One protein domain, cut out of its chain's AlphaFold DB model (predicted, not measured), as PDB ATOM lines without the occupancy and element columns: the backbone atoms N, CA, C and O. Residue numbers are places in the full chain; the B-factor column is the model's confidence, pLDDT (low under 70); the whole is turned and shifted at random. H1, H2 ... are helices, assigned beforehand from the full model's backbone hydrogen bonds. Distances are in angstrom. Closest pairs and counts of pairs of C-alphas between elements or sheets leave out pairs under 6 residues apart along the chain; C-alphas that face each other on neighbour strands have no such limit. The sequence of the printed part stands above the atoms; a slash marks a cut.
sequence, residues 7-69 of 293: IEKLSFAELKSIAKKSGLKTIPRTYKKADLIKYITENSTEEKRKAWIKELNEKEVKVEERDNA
ATOM      1  N   ILE A   7      88.721  62.462 -16.609       82.06
ATOM      2  CA  ILE A   7      90.102  62.564 -17.087       82.06
ATOM      3  C   ILE A   7      90.694  63.980 -16.976       82.06
ATOM      4  O   ILE A   7      91.904  64.132 -16.827       82.06
ATOM      5  N   GLU A   8      89.867  65.025 -17.022       83.00
ATOM      6  CA  GLU A   8      90.324  66.421 -16.974       83.00
ATOM      7  C   GLU A   8      90.871  66.804 -15.590       83.00
ATOM      8  O   GLU A   8      91.740  67.678 -15.471       83.00
ATOM      9  N   LYS A   9      90.402  66.104 -14.547       84.50
ATOM     10  CA  LYS A   9      90.791  66.314 -13.147       84.50
ATOM     11  C   LYS A   9      92.150  65.705 -12.798       84.50
ATOM     12  O   LYS A   9      92.769  66.147 -11.838       84.50
ATOM     13  N   LEU A  10      92.643  64.763 -13.600       85.38
ATOM     14  CA  LEU A  10      93.920  64.092 -13.359       85.38
ATOM     15  C   LEU A  10      95.106  65.048 -13.511       85.38
ATOM     16  O   LEU A  10      95.087  65.973 -14.326       85.38
ATOM     17  N   SER A  11      96.173  64.814 -12.761       87.75
ATOM     18  CA  SER A  11      97.458  65.491 -12.898       87.75
ATOM     19  C   SER A  11      98.158  65.125 -14.211       87.75
ATOM     20  O   SER A  11      97.856  64.142 -14.892       87.75
ATOM     21  N   PHE A  12      99.162  65.921 -14.579       85.25
ATOM     22  CA  PHE A  12      99.958  65.660 -15.776       85.25
ATOM     23  C   PHE A  12     100.707  64.316 -15.708       85.25
ATOM     24  O   PHE A  12     100.881  63.658 -16.732       85.25
ATOM     25  N   ALA A  13     101.132  63.887 -14.515       83.19
ATOM     26  CA  ALA A  13     101.828  62.617 -14.316       83.19
ATOM     27  C   ALA A  13     100.891  61.412 -14.512       83.19
ATOM     28  O   ALA A  13     101.240  60.465 -15.221       83.19
ATOM     29  N   GLU A  14      99.677  61.482 -13.969       87.00
ATOM     30  CA  GLU A  14      98.648  60.451 -14.141       87.00
ATOM     31  C   GLU A  14      98.227  60.328 -15.606       87.00
ATOM     32  O   GLU A  14      98.168  59.226 -16.156       87.00
ATOM     33  N   LEU A  15      98.058  61.462 -16.292       89.56
ATOM     34  CA  LEU A  15      97.767  61.491 -17.724       89.56
ATOM     35  C   LEU A  15      98.885  60.856 -18.559       89.56
ATOM     36  O   LEU A  15      98.596  60.156 -19.524       89.56
ATOM     37  N   LYS A  16     100.162  61.012 -18.184       88.88
ATOM     38  CA  LYS A  16     101.264  60.299 -18.858       88.88
ATOM     39  C   LYS A  16     101.169  58.785 -18.680       88.88
ATOM     40  O   LYS A  16     101.445  58.046 -19.625       88.88
ATOM     41  N   SER A  17     100.796  58.323 -17.487       85.38
ATOM     42  CA  SER A  17     100.602  56.895 -17.201       85.38
ATOM     43  C   SER A  17      99.480  56.313 -18.065       85.38
ATOM     44  O   SER A  17      99.665  55.293 -18.734       85.38
ATOM     45  N   ILE A  18      98.349  57.017 -18.146       88.38
ATOM     46  CA  ILE A  18      97.207  56.606 -18.968       88.38
ATOM     47  C   ILE A  18      97.522  56.689 -20.467       88.38
ATOM     48  O   ILE A  18      97.166  55.778 -21.217       88.38
ATOM     49  N   ALA A  19      98.229  57.723 -20.928       87.44
ATOM     50  CA  ALA A  19      98.612  57.854 -22.334       87.44
ATOM     51  C   ALA A  19      99.483  56.678 -22.801       87.44
ATOM     52  O   ALA A  19      99.268  56.154 -23.893       87.44
ATOM     53  N   LYS A  20     100.397  56.189 -21.950       86.19
ATOM     54  CA  LYS A  20     101.181  54.974 -22.232       86.19
ATOM     55  C   LYS A  20     100.303  53.728 -22.349       86.19
ATOM     56  O   LYS A  20     100.486  52.954 -23.284       86.19
ATOM     57  N   LYS A  21      99.317  53.556 -21.456       84.62
ATOM     58  CA  LYS A  21      98.323  52.461 -21.539       84.62
ATOM     59  C   LYS A  21      97.442  52.556 -22.785       84.62
ATOM     60  O   LYS A  21      97.032  51.535 -23.325       84.62
ATOM     61  N   SER A  22      97.202  53.776 -23.258       82.50
ATOM     62  CA  SER A  22      96.476  54.064 -24.500       82.50
ATOM     63  C   SER A  22      97.327  53.846 -25.760       82.50
ATOM     64  O   SER A  22      96.831  54.050 -26.860       82.50
ATOM     65  N   GLY A  23      98.596  53.433 -25.620       82.69
ATOM     66  CA  GLY A  23      99.485  53.086 -26.734       82.69
ATOM     67  C   GLY A  23     100.604  54.093 -27.024       82.69
ATOM     68  O   GLY A  23     101.435  53.837 -27.900       82.69
ATOM     69  N   LEU A  24     100.693  55.208 -26.288       86.38
ATOM     70  CA  LEU A  24     101.726  56.223 -26.515       86.38
ATOM     71  C   LEU A  24     103.081  55.766 -25.959       86.38
ATOM     72  O   LEU A  24     103.378  55.944 -24.777       86.38
ATOM     73  N   LYS A  25     103.924  55.186 -26.819       80.56
ATOM     74  CA  LYS A  25     105.246  54.651 -26.434       80.56
ATOM     75  C   LYS A  25     106.209  55.736 -25.935       80.56
ATOM     76  O   LYS A  25     106.875  55.549 -24.918       80.56
ATOM     77  N   THR A  26     106.239  56.879 -26.618       84.38
ATOM     78  CA  THR A  26     107.108  58.017 -26.292       84.38
ATOM     79  C   THR A  26     106.266  59.278 -26.215       84.38
ATOM     80  O   THR A  26     105.561  59.604 -27.163       84.38
ATOM     81  N   ILE A  27     106.348  59.994 -25.093       83.62
ATOM     82  CA  ILE A  27     105.622  61.251 -24.885       83.62
ATOM     83  C   ILE A  27     106.548  62.405 -25.281       83.62
ATOM     84  O   ILE A  27     107.575  62.587 -24.615       83.62
ATOM     85  N   PRO A  28     106.232  63.181 -26.333       83.12
ATOM     86  CA  PRO A  28     107.057  64.317 -26.725       83.12
ATOM     87  C   PRO A  28     107.171  65.339 -25.591       83.12
ATOM     88  O   PRO A  28     106.203  65.615 -24.885       83.12
ATOM     89  N   ARG A  29     108.356  65.941 -25.426       78.12
ATOM     90  CA  ARG A  29     108.609  66.950 -24.374       78.12
ATOM     91  C   ARG A  29     107.728  68.198 -24.505       78.12
ATOM     92  O   ARG A  29     107.563  68.921 -23.533       78.12
ATOM     93  N   THR A  30     107.179  68.434 -25.693       87.12
ATOM     94  CA  THR A  30     106.307  69.564 -26.023       87.12
ATOM     95  C   THR A  30     104.841  69.347 -25.650       87.12
ATOM     96  O   THR A  30     104.081  70.311 -25.682       87.12
ATOM     97  N   TYR A  31     104.430  68.123 -25.291       86.12
ATOM     98  CA  TYR A  31     103.037  67.837 -24.941       86.12
ATOM     99  C   TYR A  31     102.641  68.557 -23.654       86.12
ATOM    100  O   TYR A  31     103.300  68.429 -22.622       86.12
ATOM    101  N   LYS A  32     101.518  69.268 -23.706       90.12
ATOM    102  CA  LYS A  32     100.849  69.868 -22.554       90.12
ATOM    103  C   LYS A  32      99.725  68.956 -22.067       90.12
ATOM    104  O   LYS A  32      99.364  67.962 -22.695       90.12
ATOM    105  N   LYS A  33      99.155  69.299 -20.910       88.06
ATOM    106  CA  LYS A  33      98.061  68.542 -20.282       88.06
ATOM    107  C   LYS A  33      96.887  68.309 -21.245       88.06
ATOM    108  O   LYS A  33      96.396  67.189 -21.340       88.06
ATOM    109  N   ALA A  34      96.503  69.344 -21.992       88.75
ATOM    110  CA  ALA A  34      95.433  69.274 -22.984       88.75
ATOM    111  C   ALA A  34      95.736  68.279 -24.120       88.75
ATOM    112  O   ALA A  34      94.845  67.537 -24.524       88.75
ATOM    113  N   ASP A  35      96.991  68.198 -24.578       88.94
ATOM    114  CA  ASP A  35      97.400  67.285 -25.655       88.94
ATOM    115  C   ASP A  35      97.300  65.819 -25.217       88.94
ATOM    116  O   ASP A  35      96.853  64.964 -25.981       88.94
ATOM    117  N   LEU A  36      97.652  65.525 -23.959       88.88
ATOM    118  CA  LEU A  36      97.484  64.187 -23.386       88.88
ATOM    119  C   LEU A  36      96.006  63.824 -23.215       88.88
ATOM    120  O   LEU A  36      95.619  62.711 -23.562       88.88
ATOM    121  N   ILE A  37      95.179  64.751 -22.721       90.50
ATOM    122  CA  ILE A  37      93.730  64.530 -22.583       90.50
ATOM    123  C   ILE A  37      93.105  64.243 -23.950       90.50
ATOM    124  O   ILE A  37      92.348  63.279 -24.083       90.50
ATOM    125  N   LYS A  38      93.459  65.036 -24.968       90.38
ATOM    126  CA  LYS A  38      92.996  64.845 -26.344       90.38
ATOM    127  C   LYS A  38      93.400  63.468 -26.871       90.38
ATOM    128  O   LYS A  38      92.529  62.691 -27.248       90.38
ATOM    129  N   TYR A  39      94.687  63.127 -26.786       89.81
ATOM    130  CA  TYR A  39      95.198  61.834 -27.243       89.81
ATOM    131  C   TYR A  39      94.484  60.652 -26.575       89.81
ATOM    132  O   TYR A  39      94.056  59.721 -27.254       89.81
ATOM    133  N   ILE A  40      94.326  60.684 -25.248       90.06
ATOM    134  CA  ILE A  40      93.662  59.601 -24.515       90.06
ATOM    135  C   ILE A  40      92.192  59.510 -24.925       90.06
ATOM    136  O   ILE A  40      91.685  58.410 -25.123       90.06
ATOM    137  N   THR A  41      91.506  60.642 -25.082       88.31
ATOM    138  CA  THR A  41      90.090  60.665 -25.475       88.31
ATOM    139  C   THR A  41      89.882  60.089 -26.876       88.31
ATOM    140  O   THR A  41      88.935  59.336 -27.075       88.31
ATOM    141  N   GLU A  42      90.789  60.374 -27.813       89.25
ATOM    142  CA  GLU A  42      90.744  59.870 -29.194       89.25
ATOM    143  C   GLU A  42      91.110  58.380 -29.311       89.25
ATOM    144  O   GLU A  42      90.631  57.699 -30.212       89.25
ATOM    145  N   ASN A  43      91.938  57.852 -28.400       87.12
ATOM    146  CA  ASN A  43      92.504  56.496 -28.497       87.12
ATOM    147  C   ASN A  43      91.960  55.515 -27.443       87.12
ATOM    148  O   ASN A  43      92.488  54.415 -27.264       87.12
ATOM    149  N   SER A  44      90.908  55.886 -26.713       85.38
ATOM    150  CA  SER A  44      90.284  55.010 -25.720       85.38
ATOM    151  C   SER A  44      88.781  55.237 -25.626       85.38
ATOM    152  O   SER A  44      88.277  56.317 -25.930       85.38
ATOM    153  N   THR A  45      88.054  54.219 -25.170       87.12
ATOM    154  CA  THR A  45      86.632  54.361 -24.844       87.12
ATOM    155  C   THR A  45      86.464  54.936 -23.441       87.12
ATOM    156  O   THR A  45      87.397  54.936 -22.630       87.12
ATOM    157  N   GLU A  46      85.272  55.437 -23.133       82.56
ATOM    158  CA  GLU A  46      84.976  55.985 -21.810       82.56
ATOM    159  C   GLU A  46      85.119  54.935 -20.700       82.56
ATOM    160  O   GLU A  46      85.661  55.231 -19.634       82.56
ATOM    161  N   GLU A  47      84.736  53.688 -20.974       82.62
ATOM    162  CA  GLU A  47      84.855  52.559 -20.050       82.62
ATOM    163  C   GLU A  47      86.322  52.261 -19.729       82.62
ATOM    164  O   GLU A  47      86.675  52.079 -18.563       82.62
ATOM    165  N   LYS A  48      87.204  52.283 -20.742       84.19
ATOM    166  CA  LYS A  48      88.650  52.098 -20.543       84.19
ATOM    167  C   LYS A  48      89.244  53.216 -19.691       84.19
ATOM    168  O   LYS A  48      90.015  52.935 -18.775       84.19
ATOM    169  N   ARG A  49      88.850  54.472 -19.937       85.25
ATOM    170  CA  ARG A  49      89.293  55.612 -19.117       85.25
ATOM    171  C   ARG A  49      88.853  55.462 -17.665       85.25
ATOM    172  O   ARG A  49      89.686  55.597 -16.775       85.25
ATOM    173  N   LYS A  50      87.579  55.133 -17.422       83.88
ATOM    174  CA  LYS A  50      87.047  54.904 -16.067       83.88
ATOM    175  C   LYS A  50      87.777  53.760 -15.359       83.88
ATOM    176  O   LYS A  50      88.142  53.914 -14.197       83.88
ATOM    177  N   ALA A  51      88.055  52.658 -16.058       83.62
ATOM    178  CA  ALA A  51      88.806  51.530 -15.505       83.62
ATOM    179  C   ALA A  51      90.242  51.917 -15.116       83.62
ATOM    180  O   ALA A  51      90.701  51.565 -14.034       83.62
ATOM    181  N   TRP A  52      90.946  52.683 -15.955       85.81
ATOM    182  CA  TRP A  52      92.303  53.133 -15.636       85.81
ATOM    183  C   TRP A  52      92.350  54.152 -14.500       85.81
ATOM    184  O   TRP A  52      93.283  54.107 -13.706       85.81
ATOM    185  N   ILE A  53      91.357  55.040 -14.409       83.44
ATOM    186  CA  ILE A  53      91.217  55.976 -13.284       83.44
ATOM    187  C   ILE A  53      90.953  55.201 -11.991       83.44
ATOM    188  O   ILE A  53      91.604  55.453 -10.984       83.44
ATOM    189  N   LYS A  54      90.072  54.195 -12.029       83.56
ATOM    190  CA  LYS A  54      89.833  53.310 -10.885       83.56
ATOM    191  C   LYS A  54      91.106  52.567 -10.466       83.56
ATOM    192  O   LYS A  54      91.409  52.534  -9.285       83.56
ATOM    193  N   GLU A  55      91.886  52.047 -11.414       80.44
ATOM    194  CA  GLU A  55      93.169  51.384 -11.128       80.44
ATOM    195  C   GLU A  55      94.213  52.345 -10.532       80.44
ATOM    196  O   GLU A  55      95.035  51.921  -9.725       80.44
ATOM    197  N   LEU A  56      94.215  53.625 -10.928       77.25
ATOM    198  CA  LEU A  56      95.078  54.642 -10.316       77.25
ATOM    199  C   LEU A  56      94.675  54.888  -8.862       77.25
ATOM    200  O   LEU A  56      95.529  54.767  -7.990       77.25
ATOM    201  N   ASN A  57      93.385  55.106  -8.608       73.75
ATOM    202  CA  ASN A  57      92.867  55.321  -7.258       73.75
ATOM    203  C   ASN A  57      93.068  54.078  -6.372       73.75
ATOM    204  O   ASN A  57      93.441  54.193  -5.216       73.75
ATOM    205  N   GLU A  58      92.884  52.866  -6.905       70.44
ATOM    206  CA  GLU A  58      93.143  51.616  -6.173       70.44
ATOM    207  C   GLU A  58      94.634  51.378  -5.919       70.44
ATOM    208  O   GLU A  58      94.997  50.774  -4.910       70.44
ATOM    209  N   LYS A  59      95.521  51.824  -6.819       59.75
ATOM    210  CA  LYS A  59      96.969  51.803  -6.571       59.75
ATOM    211  C   LYS A  59      97.363  52.815  -5.510       59.75
ATOM    212  O   LYS A  59      98.223  52.485  -4.708       59.75
ATOM    213  N   GLU A  60      96.743  53.987  -5.492       54.91
ATOM    214  CA  GLU A  60      96.939  54.997  -4.453       54.91
ATOM    215  C   GLU A  60      96.487  54.455  -3.088       54.91
ATOM    216  O   GLU A  60      97.286  54.424  -2.159       54.91
ATOM    217  N   VAL A  61      95.300  53.843  -3.017       48.38
ATOM    218  CA  VAL A  61      94.796  53.155  -1.811       48.38
ATOM    219  C   VAL A  61      95.703  51.992  -1.384       48.38
ATOM    220  O   VAL A  61      95.961  51.823  -0.200       48.38
ATOM    221  N   LYS A  62      96.255  51.197  -2.314       45.50
ATOM    222  CA  LYS A  62      97.189  50.098  -1.975       45.50
ATOM    223  C   LYS A  62      98.586  50.568  -1.565       45.50
ATOM    224  O   LYS A  62      99.275  49.839  -0.852       45.50
ATOM    225  N   VAL A  63      99.029  51.730  -2.045       45.28
ATOM    226  CA  VAL A  63     100.245  52.393  -1.554       45.28
ATOM    227  C   VAL A  63      99.984  52.899  -0.138       45.28
ATOM    228  O   VAL A  63     100.742  52.548   0.759       45.28
ATOM    229  N   GLU A  64      98.844  53.553   0.102       40.69
ATOM    230  CA  GLU A  64      98.424  53.948   1.448       40.69
ATOM    231  C   GLU A  64      98.287  52.747   2.401       40.69
ATOM    232  O   GLU A  64      98.748  52.821   3.532       40.69
ATOM    233  N   GLU A  65      97.717  51.612   1.977       41.44
ATOM    234  CA  GLU A  65      97.590  50.401   2.808       41.44
ATOM    235  C   GLU A  65      98.936  49.731   3.129       41.44
ATOM    236  O   GLU A  65      99.083  49.158   4.210       41.44
ATOM    237  N   ARG A  66      99.932  49.809   2.235       39.72
ATOM    238  CA  ARG A  66     101.302  49.337   2.512       39.72
ATOM    239  C   ARG A  66     102.071  50.290   3.423       39.72
ATOM    240  O   ARG A  66     102.830  49.815   4.265       39.72
ATOM    241  N   ASP A  67     101.820  51.590   3.313       35.94
ATOM    242  CA  ASP A  67     102.385  52.603   4.207       35.94
ATOM    243  C   ASP A  67     101.696  52.596   5.594       35.94
ATOM    244  O   ASP A  67     102.306  52.969   6.592       35.94
ATOM    245  N   ASN A  68     100.467  52.071   5.698       37.38
ATOM    246  CA  ASN A  68      99.703  51.928   6.949       37.38
ATOM    247  C   ASN A  68     100.146  50.752   7.855       37.38
ATOM    248  O   ASN A  68      99.604  50.603   8.951       37.38
ATOM    249  N   ALA A  69     101.104  49.910   7.442       35.75
ATOM    250  CA  ALA A  69     101.730  48.910   8.325       35.75
ATOM    251  C   ALA A  69     102.864  49.500   9.191       35.75
ATOM    252  O   ALA A  69     103.358  48.849  10.112       35.75
TER     253      ALA A  69
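AT A GLANCE: This is residues 7 to 69 of the 293 residues of an uncharacterized protein of Cuniculiplasma divulgatum (UniProt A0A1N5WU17). Two short helices, H1 and H2, lie side by side, and the long helix H3 turns away from the end of H2 to form a V with it, with H1 in the opening between them. The first part of H3 passes H1, and residues 57 to 69, the far part of H3 and the tail, stick out as an arm that makes much of the length. The printed part has 63 residues with three named helices, H1, H2 and H3 in chain order, and no named strand; the class is all helix. It is only just compact, close to loose, with a radius of gyration of the C-alphas of 12.7 A, and spans 40 by 26 by 21 A.

IN THESE COORDINATES: H1 is residues 12 to 21, 14.5 A from first to last C-alpha, and begins at C-alpha 12 at (99.958, 65.660, -15.776). H2 is residues 33 to 43, 15.6 A long. H3 is residues 46 to 67, 31.5 A long, and ends at C-alpha 67 at (102.385, 52.603, 4.207).

HOW THE PARTS SIT: H1 and H2 touch, their closest C-alphas being those of Phe 12 and Lys 33, 5.7 A apart. They run the same way at a shallow tilt of 22 degrees. H1 and H3 only just touch, with 3 pairs of C-alphas within 8 A, and H3 does so with residues 49 to 56 alone. Their closest C-alphas, of Ile 18 and Trp 52, are 6.9 A apart. They run opposite ways at a steep tilt of 62 degrees. H2 and H3 meet only through their link. In H1, H2 and H3 every O i to N i+4 pair is within hydrogen-bond range.

THE WHOLE: The C-alphas of Glu 42 and Ala 69, the two farthest apart, are 40.6 A from each other. The link from H1 to H2 is long, 11 residues, and that from H2 to H3 is tight, 2 residues. The printed part has no cut. Its mean pLDDT is 77.9; residues 59 to 69, of which 59 to 67 belong to H3, are under 70.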